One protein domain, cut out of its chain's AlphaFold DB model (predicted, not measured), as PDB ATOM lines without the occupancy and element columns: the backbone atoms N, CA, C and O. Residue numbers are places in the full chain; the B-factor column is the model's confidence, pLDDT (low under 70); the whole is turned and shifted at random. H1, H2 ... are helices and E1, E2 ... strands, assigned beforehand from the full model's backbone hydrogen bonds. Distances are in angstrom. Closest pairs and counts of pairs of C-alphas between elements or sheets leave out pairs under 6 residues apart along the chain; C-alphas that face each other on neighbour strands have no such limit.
ATOM      1  N   GLU A   4       1.818 -15.871  16.183       82.75
ATOM      2  CA  GLU A   4       2.304 -14.956  17.227       82.75
ATOM      3  C   GLU A   4       2.739 -13.595  16.660       82.75
ATOM      4  O   GLU A   4       2.736 -12.598  17.373       82.75
ATOM      5  N   ASN A   5       3.060 -13.532  15.361       84.62
ATOM      6  CA  ASN A   5       3.415 -12.283  14.691       84.62
ATOM      7  C   ASN A   5       2.197 -11.465  14.233       84.62
ATOM      8  O   ASN A   5       2.368 -10.335  13.780       84.62
ATOM      9  N   GLN A   6       0.992 -12.036  14.300       89.88
ATOM     10  CA  GLN A   6      -0.256 -11.382  13.897       89.88
ATOM     11  C   GLN A   6      -1.052 -10.829  15.069       89.88
ATOM     12  O   GLN A   6      -1.970 -10.049  14.832       89.88
ATOM     13  N   VAL A   7      -0.702 -11.210  16.298       95.62
ATOM     14  CA  VAL A   7      -1.388 -10.797  17.525       95.62
ATOM     15  C   VAL A   7      -0.455 -10.022  18.455       95.62
ATOM     16  O   VAL A   7       0.767 -10.064  18.294       95.62
ATOM     17  N   THR A   8      -1.001  -9.281  19.416       95.88
ATOM     18  CA  THR A   8      -0.208  -8.591  20.442       95.88
ATOM     19  C   THR A   8       0.448  -9.574  21.403       95.88
ATOM     20  O   THR A   8      -0.166 -10.548  21.846       95.88
ATOM     21  N   ILE A   9       1.685  -9.283  21.818       95.44
ATOM     22  CA  ILE A   9       2.347 -10.079  22.858       95.44
ATOM     23  C   ILE A   9       1.637  -9.900  24.208       95.44
ATOM     24  O   ILE A   9       0.949  -8.900  24.449       95.44
ATOM     25  N   LEU A  10       1.846 -10.839  25.132       95.50
ATOM     26  CA  LEU A  10       1.212 -10.829  26.454       95.50
ATOM     27  C   LEU A  10       1.403  -9.504  27.210       95.50
ATOM     28  O   LEU A  10       0.464  -8.996  27.819       95.50
ATOM     29  N   LYS A  11       2.614  -8.932  27.167       96.06
ATOM     30  CA  LYS A  11       2.940  -7.671  27.857       96.06
ATOM     31  C   LYS A  11       2.078  -6.507  27.353       96.06
ATOM     32  O   LYS A  11       1.510  -5.776  28.160       96.06
ATOM     33  N   THR A  12       1.960  -6.366  26.037       95.25
ATOM     34  CA  THR A  12       1.156  -5.328  25.376       95.25
ATOM     35  C   THR A  12      -0.328  -5.537  25.646       95.25
ATOM     36  O   THR A  12      -1.026  -4.604  26.027       95.25
ATOM     37  N   SER A  13      -0.789  -6.785  25.573       96.81
ATOM     38  CA  SER A  13      -2.176  -7.169  25.854       96.81
ATOM     39  C   SER A  13      -2.586  -6.851  27.303       96.81
ATOM     40  O   SER A  13      -3.632  -6.247  27.539       96.81
ATOM     41  N   LYS A  14      -1.723  -7.172  28.282       96.69
ATOM     42  CA  LYS A  14      -1.905  -6.803  29.701       96.69
ATOM     43  C   LYS A  14      -2.054  -5.296  29.868       96.69
ATOM     44  O   LYS A  14      -2.999  -4.839  30.505       96.69
ATOM     45  N   LYS A  15      -1.161  -4.530  29.241       97.19
ATOM     46  CA  LYS A  15      -1.177  -3.070  29.319       97.19
ATOM     47  C   LYS A  15      -2.438  -2.464  28.691       97.19
ATOM     48  O   LYS A  15      -3.037  -1.576  29.284       97.19
ATOM     49  N   LEU A  16      -2.884  -2.965  27.538       96.25
ATOM     50  CA  LEU A  16      -4.137  -2.530  26.905       96.25
ATOM     51  C   LEU A  16      -5.354  -2.805  27.805       96.25
ATOM     52  O   LEU A  16      -6.225  -1.946  27.941       96.25
ATOM     53  N   LYS A  17      -5.385  -3.959  28.482       96.50
ATOM     54  CA  LYS A  17      -6.427  -4.288  29.465       96.50
ATOM     55  C   LYS A  17      -6.411  -3.343  30.669       96.50
ATOM     56  O   LYS A  17      -7.467  -2.879  31.085       96.50
ATOM     57  N   GLU A  18      -5.233  -3.027  31.207       96.75
ATOM     58  CA  GLU A  18      -5.068  -2.054  32.302       96.75
ATOM     59  C   GLU A  18      -5.549  -0.650  31.916       96.75
ATOM     60  O   GLU A  18      -6.121   0.057  32.742       96.75
ATOM     61  N   LEU A  19      -5.350  -0.260  30.655       95.38
ATOM     62  CA  LEU A  19      -5.825   1.008  30.099       95.38
ATOM     63  C   LEU A  19      -7.331   1.018  29.787       95.38
ATOM     64  O   LEU A  19      -7.852   2.038  29.341       95.38
ATOM     65  N   GLY A  20      -8.041  -0.089  30.029       95.25
ATOM     66  CA  GLY A  20      -9.487  -0.184  29.838       95.25
ATOM     67  C   GLY A  20      -9.922  -0.401  28.387       95.25
ATOM     68  O   GLY A  20     -11.093  -0.191  28.077       95.25
ATOM     69  N   VAL A  21      -9.016  -0.829  27.498       95.25
ATOM     70  CA  VAL A  21      -9.382  -1.202  26.124       95.25
ATOM     71  C   VAL A  21     -10.316  -2.407  26.159       95.25
ATOM     72  O   VAL A  21     -10.068  -3.382  26.878       95.25
ATOM     73  N   LYS A  22     -11.394  -2.341  25.371       95.56
ATOM     74  CA  LYS A  22     -12.411  -3.390  25.278       95.56
ATOM     75  C   LYS A  22     -11.752  -4.730  24.932       95.56
ATOM     76  O   LYS A  22     -11.022  -4.834  23.953       95.56
ATOM     77  N   GLN A  23     -11.976  -5.740  25.768       95.69
ATOM     78  CA  GLN A  23     -11.355  -7.060  25.632       95.69
ATOM     79  C   GLN A  23     -12.206  -7.957  24.726       95.69
ATOM     80  O   GLN A  23     -12.846  -8.899  25.187       95.69
ATOM     81  N   GLU A  24     -12.242  -7.618  23.439       94.81
ATOM     82  CA  GLU A  24     -12.949  -8.367  22.401       94.81
ATOM     83  C   GLU A  24     -11.966  -8.712  21.286       94.81
ATOM     84  O   GLU A  24     -11.541  -7.844  20.529       94.81
ATOM     85  N   SER A  25     -11.568  -9.979  21.230       95.25
ATOM     86  CA  SER A  25     -10.730 -10.528  20.168       95.25
ATOM     87  C   SER A  25     -11.008 -12.020  20.034       95.25
ATOM     88  O   SER A  25     -11.430 -12.667  20.997       95.25
ATOM     89  N   LEU A  26     -10.767 -12.573  18.846       94.81
ATOM     90  CA  LEU A  26     -10.842 -14.020  18.611       94.81
ATOM     91  C   LEU A  26      -9.718 -14.792  19.312       94.81
ATOM     92  O   LEU A  26      -9.853 -15.993  19.565       94.81
ATOM     93  N   PHE A  27      -8.617 -14.107  19.622       95.62
ATOM     94  CA  PHE A  27      -7.479 -14.686  20.315       95.62
ATOM     95  C   PHE A  27      -7.373 -14.147  21.737       95.62
ATOM     96  O   PHE A  27      -7.618 -12.970  22.006       95.62
ATOM     97  N   GLU A  28      -6.956 -15.007  22.657       94.81
ATOM     98  CA  GLU A  28      -6.715 -14.640  24.044       94.81
ATOM     99  C   GLU A  28      -5.458 -15.302  24.593       94.81
ATOM    100  O   GLU A  28      -5.100 -16.426  24.244       94.81
ATOM    101  N   TRP A  29      -4.792 -14.578  25.480       94.75
ATOM    102  CA  TRP A  29      -3.842 -15.130  26.418       94.75
ATOM    103  C   TRP A  29      -4.610 -15.664  27.624       94.75
ATOM    104  O   TRP A  29      -5.377 -14.916  28.237       94.75
ATOM    105  N   ALA A  30      -4.371 -16.918  27.990       91.88
ATOM    106  CA  ALA A  30      -4.958 -17.540  29.171       91.88
ATOM    107  C   ALA A  30      -3.881 -18.209  30.028       91.88
ATOM    108  O   ALA A  30      -2.883 -18.713  29.513       91.88
ATOM    109  N   GLU A  31      -4.089 -18.211  31.344       89.94
ATOM    110  CA  GLU A  31      -3.296 -19.037  32.257       89.94
ATOM    111  C   GLU A  31      -3.794 -20.477  32.181       89.94
ATOM    112  O   GLU A  31      -4.926 -20.778  32.583       89.94
ATOM    113  N   VAL A  32      -2.934 -21.359  31.683       85.56
ATOM    114  CA  VAL A  32      -3.193 -22.788  31.548       85.56
ATOM    115  C   VAL A  32      -2.319 -23.545  32.528       85.56
ATOM    116  O   VAL A  32      -1.159 -23.204  32.755       85.56
ATOM    117  N   ASN A  33      -2.891 -24.586  33.121       83.38
ATOM    118  CA  ASN A  33      -2.162 -25.500  33.979       83.38
ATOM    119  C   ASN A  33      -1.999 -26.847  33.273       83.38
ATOM    120  O   ASN A  33      -2.943 -27.633  33.179       83.38
ATOM    121  N   PHE A  34      -0.795 -27.107  32.767       72.94
ATOM    122  CA  PHE A  34      -0.456 -28.378  32.112       72.94
ATOM    123  C   PHE A  34      -0.141 -29.489  33.106       72.94
ATOM    124  O   PHE A  34      -0.166 -30.675  32.767       72.94
ATOM    125  N   SER A  35       0.154 -29.113  34.345       71.44
ATOM    126  CA  SER A  35       0.421 -30.046  35.417       71.44
ATOM    127  C   SER A  35      -0.879 -30.322  36.183       71.44
ATOM    128  O   SER A  35      -1.727 -29.459  36.364       71.44
ATOM    129  N   LYS A  36      -1.069 -31.525  36.731       65.75
ATOM    130  CA  LYS A  36      -2.119 -31.726  37.758       65.75
ATOM    131  C   LYS A  36      -1.727 -31.100  39.111       65.75
ATOM    132  O   LYS A  36      -2.318 -31.429  40.136       65.75
ATOM    133  N   SER A  37      -0.684 -30.272  39.124       67.94
ATOM    134  CA  SER A  37      -0.124 -29.582  40.279       67.94
ATOM    135  C   SER A  37      -0.734 -28.183  40.316       67.94
ATOM    136  O   SER A  37      -0.768 -27.488  39.312       67.94
ATOM    137  N   GLU A  38      -1.249 -27.736  41.460       66.06
ATOM    138  CA  GLU A  38      -1.937 -26.437  41.570       66.06
ATOM    139  C   GLU A  38      -1.023 -25.208  41.379       66.06
ATOM    140  O   GLU A  38      -1.487 -24.081  41.544       66.06
ATOM    141  N   LYS A  39       0.274 -25.385  41.090       70.12
ATOM    142  CA  LYS A  39       1.275 -24.317  41.229       70.12
ATOM    143  C   LYS A  39       1.934 -23.849  39.935       70.12
ATOM    144  O   LYS A  39       2.541 -22.783  39.961       70.12
ATOM    145  N   ASP A  40       1.766 -24.566  38.828       76.38
ATOM    146  CA  ASP A  40       2.497 -24.284  37.590       76.38
ATOM    147  C   ASP A  40       1.537 -23.795  36.498       76.38
ATOM    148  O   ASP A  40       1.064 -24.564  35.663       76.38
ATOM    149  N   TYR A  41       1.204 -22.502  36.549       81.25
ATOM    150  CA  TYR A  41       0.443 -21.838  35.490       81.25
ATOM    151  C   TYR A  41       1.391 -21.168  34.503       81.25
ATOM    152  O   TYR A  41       2.261 -20.386  34.895       81.25
ATOM    153  N   GLU A  42       1.161 -21.419  33.220       87.50
ATOM    154  CA  GLU A  42       1.852 -20.754  32.123       87.50
ATOM    155  C   GLU A  42       0.846 -19.990  31.261       87.50
ATOM    156  O   GLU A  42      -0.325 -20.355  31.164       87.50
ATOM    157  N   TRP A  43       1.293 -18.882  30.673       91.06
ATOM    158  CA  TRP A  43       0.462 -18.094  29.771       91.06
ATOM    159  C   TRP A  43       0.604 -18.628  28.354       91.06
ATOM    160  O   TRP A  43       1.695 -18.579  27.787       91.06
ATOM    161  N   GLU A  44      -0.508 -19.046  27.766       91.44
ATOM    162  CA  GLU A  44      -0.557 -19.519  26.388       91.44
ATOM    163  C   GLU A  44      -1.565 -18.738  25.547       91.44
ATOM    164  O   GLU A  44      -2.521 -18.151  26.061       91.44
ATOM    165  N   LEU A  45      -1.295 -18.694  24.240       93.00
ATOM    166  CA  LEU A  45      -2.140 -18.052  23.243       93.00
ATOM    167  C   LEU A  45      -3.126 -19.070  22.679       93.00
ATOM    168  O   LEU A  45      -2.722 -20.100  22.135       93.00
ATOM    169  N   HIS A  46      -4.409 -18.730  22.704       91.62
ATOM    170  CA  HIS A  46      -5.459 -19.590  22.182       91.62
ATOM    171  C   HIS A  46      -6.451 -18.837  21.313       91.62
ATOM    172  O   HIS A  46      -6.647 -17.633  21.444       91.62
ATOM    173  N   HIS A  47      -7.109 -19.591  20.437       93.00
ATOM    174  CA  HIS A  47      -8.342 -19.159  19.800       93.00
ATOM    175  C   HIS A  47      -9.514 -19.497  20.726       93.00
ATOM    176  O   HIS A  47      -9.653 -20.656  21.133       93.00
ATOM    177  N   ILE A  48     -10.369 -18.518  21.026       89.19
ATOM    178  CA  ILE A  48     -11.409 -18.632  22.063       89.19
ATOM    179  C   ILE A  48     -12.396 -19.787  21.818       89.19
ATOM    180  O   ILE A  48     -12.892 -20.407  22.756       89.19
ATOM    181  N   GLU A  49     -12.659 -20.128  20.554       88.38
ATOM    182  CA  GLU A  49     -13.579 -21.219  20.196       88.38
ATOM    183  C   GLU A  49     -12.949 -22.615  20.269       88.38
ATOM    184  O   GLU A  49     -13.663 -23.610  20.380       88.38
ATOM    185  N   LEU A  50     -11.619 -22.703  20.186       86.19
ATOM    186  CA  LEU A  50     -10.901 -23.981  20.162       86.19
ATOM    187  C   LEU A  50     -10.416 -24.396  21.552       86.19
ATOM    188  O   LEU A  50     -10.043 -25.553  21.748       86.19
ATOM    189  N   PHE A  51     -10.410 -23.470  22.512       80.88
ATOM    190  CA  PHE A  51      -9.894 -23.729  23.845       80.88
ATOM    191  C   PHE A  51     -10.967 -24.324  24.775       80.88
ATOM    192  O   PHE A  51     -12.038 -23.732  24.952       80.88
ATOM    193  N   PRO A  52     -10.718 -25.487  25.408       76.69
ATOM    194  CA  PRO A  52     -11.658 -26.074  26.353       76.69
ATOM    195  C   PRO A  52     -11.892 -25.145  27.554       76.69
ATOM    196  O   PRO A  52     -10.990 -24.885  28.350       76.69
ATOM    197  N   LYS A  53     -13.133 -24.676  27.736       71.75
ATOM    198  CA  LYS A  53     -13.507 -23.731  28.814       71.75
ATOM    199  C   LYS A  53     -13.210 -24.229  30.234       71.75
ATOM    200  O   LYS A  53     -13.201 -23.441  31.171       71.75
ATOM    201  N   ASN A  54     -13.010 -25.531  30.408       73.94
ATOM    202  CA  ASN A  54     -12.675 -26.161  31.683       73.94
ATOM    203  C   ASN A  54     -11.173 -26.141  32.012       73.94
ATOM    204  O   ASN A  54     -10.811 -26.581  33.100       73.94
ATOM    205  N   TRP A  55     -10.311 -25.688  31.097       67.00
ATOM    206  CA  TRP A  55      -8.853 -25.636  31.288       67.00
ATOM    207  C   TRP A  55      -8.322 -24.223  31.547       67.00
ATOM    208  O   TRP A  55      -7.220 -24.080  32.070       67.00
ATOM    209  N   ALA A  56      -9.101 -23.191  31.219       61.81
ATOM    210  CA  ALA A  56      -8.725 -21.806  31.474       61.81
ATOM    211  C   ALA A  56      -9.005 -21.435  32.931       61.81
ATOM    212  O   ALA A  56     -10.120 -21.619  33.434       61.81
ATOM    213  N   ASN A  57      -8.023 -20.824  33.598       68.88
ATOM    214  CA  ASN A  57      -8.318 -20.013  34.774       68.88
ATOM    215  C   ASN A  57      -9.226 -18.827  34.366       68.88
ATOM    216  O   ASN A  57      -9.305 -18.450  33.198       68.88
ATOM    217  N   LYS A  58      -9.894 -18.173  35.324       74.50
ATOM    218  CA  LYS A  58     -10.750 -16.997  35.053       74.50
ATOM    219  C   LYS A  58      -9.985 -15.807  34.447       74.50
ATOM    220  O   LYS A  58     -10.613 -14.851  33.996       74.50
ATOM    221  N   ASN A  59      -8.655 -15.858  34.435       84.62
ATOM    222  CA  ASN A  59      -7.785 -14.818  33.908       84.62
ATOM    223  C   ASN A  59      -7.523 -15.025  32.409       84.62
ATOM    224  O   ASN A  59      -6.613 -15.753  32.028       84.62
ATOM    225  N   HIS A  60      -8.294 -14.328  31.576       90.75
ATOM    226  CA  HIS A  60      -8.067 -14.206  30.133       90.75
ATOM    227  C   HIS A  60      -7.798 -12.746  29.746       90.75
ATOM    228  O   HIS A  60      -8.248 -11.805  30.419       90.75
ATOM    229  N   ILE A  61      -7.015 -12.547  28.688       95.62
ATOM    230  CA  ILE A  61      -6.633 -11.234  28.156       95.62
ATOM    231  C   ILE A  61      -6.660 -11.310  26.635       95.62
ATOM    232  O   ILE A  61      -6.013 -12.182  26.069       95.62
ATOM    233  N   SER A  62      -7.353 -10.393  25.967       96.56
ATOM    234  CA  SER A  62      -7.438 -10.392  24.505       96.56
ATOM    235  C   SER A  62      -6.065 -10.203  23.860       96.56
ATOM    236  O   SER A  62      -5.290  -9.337  24.268       96.56
ATOM    237  N   ALA A  63      -5.771 -11.011  22.846       96.94
ATOM    238  CA  ALA A  63      -4.575 -10.925  22.022       96.94
ATOM    239  C   ALA A  63      -4.955 -10.320  20.665       96.94
ATOM    240  O   ALA A  63      -5.335 -11.028  19.738       96.94
ATOM    241  N   PHE A  64      -4.869  -8.996  20.554       97.12
ATOM    242  CA  PHE A  64      -5.435  -8.268  19.423       97.12
ATOM    243  C   PHE A  64      -4.667  -8.500  18.131       97.12
ATOM    244  O   PHE A  64      -3.437  -8.409  18.098       97.12
ATOM    245  N   THR A  65      -5.400  -8.741  17.053       95.31
ATOM    246  CA  THR A  65      -4.841  -8.884  15.716       95.31
ATOM    247  C   THR A  65      -4.459  -7.533  15.111       95.31
ATOM    248  O   THR A  65      -4.930  -6.473  15.524       95.31
ATOM    249  N   VAL A  66      -3.633  -7.561  14.065       90.25
ATOM    250  CA  VAL A  66      -3.321  -6.371  13.250       90.25
ATOM    251  C   VAL A  66      -4.588  -5.671  12.735       90.25
ATOM    252  O   VAL A  66      -4.634  -4.440  12.714       90.25
ATOM    253  N   ALA A  67      -5.597  -6.449  12.322       90.62
ATOM    254  CA  ALA A  67      -6.858  -5.932  11.799       90.62
ATOM    255  C   ALA A  67      -7.669  -5.231  12.897       90.62
ATOM    256  O   ALA A  67      -8.001  -4.062  12.736       90.62
TER     257      ALA A  67
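AT A GLANCE: This is residues 4 to 67 of the 150 residues of an uncharacterized protein of bacterium (UniProt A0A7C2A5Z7). One short helix, H1, lies across one face of a small, strongly twisted sheet of three strands, near the end of the sheet where E3 finishes. The link between E1 and E2 makes one far end of the shape, and the last printed residues make the other. The printed part has 64 residues, with one named helix and three named strands in the order H1, E1, E2, E3; the sheet runs E2, E1, E3 and is antiparallel throughout. The class is mixed, helices and strands, with under half of the residues in named elements. The whole is compact, with a radius of gyration of the C-alphas of 11.9 A, and elongated, spanning 36 by 23 by 19 A.

IN THESE COORDINATES: Begin at Glu 4 and go on to C-alpha 10 at (1.212, -10.829, 26.454), where H1 begins; it holds residues 10 to 18 and measures 12.3 A. Look next at C-alpha 27 at (-7.479, -14.686, 20.315), the start of E1, residues 27 to 33, 18.2 A long. E2 holds residues 41 to 47 and is also 18.2 A long. E3, residues 56 to 62, measures 13.4 A and ends at C-alpha 62 at (-7.438, -10.392, 24.505).

HOW THE PARTS SIT: Start with E1, the inner strand. E2 and E1 form a hairpin, antiparallel at 147 degrees between their directions; look for N 30 and O 44, 2.9 A apart, and N 32 and O 42, 2.8 A apart, both within hydrogen-bond range. E3 is the other neighbour of E1, antiparallel at 153 degrees, with N 29 and O 61 at 2.8 A and N 61 and O 29 at 2.9 A, within hydrogen-bond range. E2 and E3 are the edge strands and are apart. H1 is on the sheet, at a height over the sheet of 8.9 A. It runs across the strands, at 73 degrees to E1 on the local plane. It is only just over E1 and E3, with 3 of its C-alphas on each. Its closest C-alphas to E3 are those of Ser 13 and Ser 62, 6.3 A apart; to E1, those of Leu 10 and Trp 29, 6.6 A apart. Every O i to N i+4 pair in H1 is within hydrogen-bond range.

THE WHOLE: The two C-alphas farthest apart are those of Ser 37 and Ala 67, at 37.6 A. The printed part has no cut, and the three links between named elements are short, none of them tight. The mean pLDDT of the printed part is 87.6; look for values under 70 at residues 36 to 38 and 55 to 57, where the model's confidence is low.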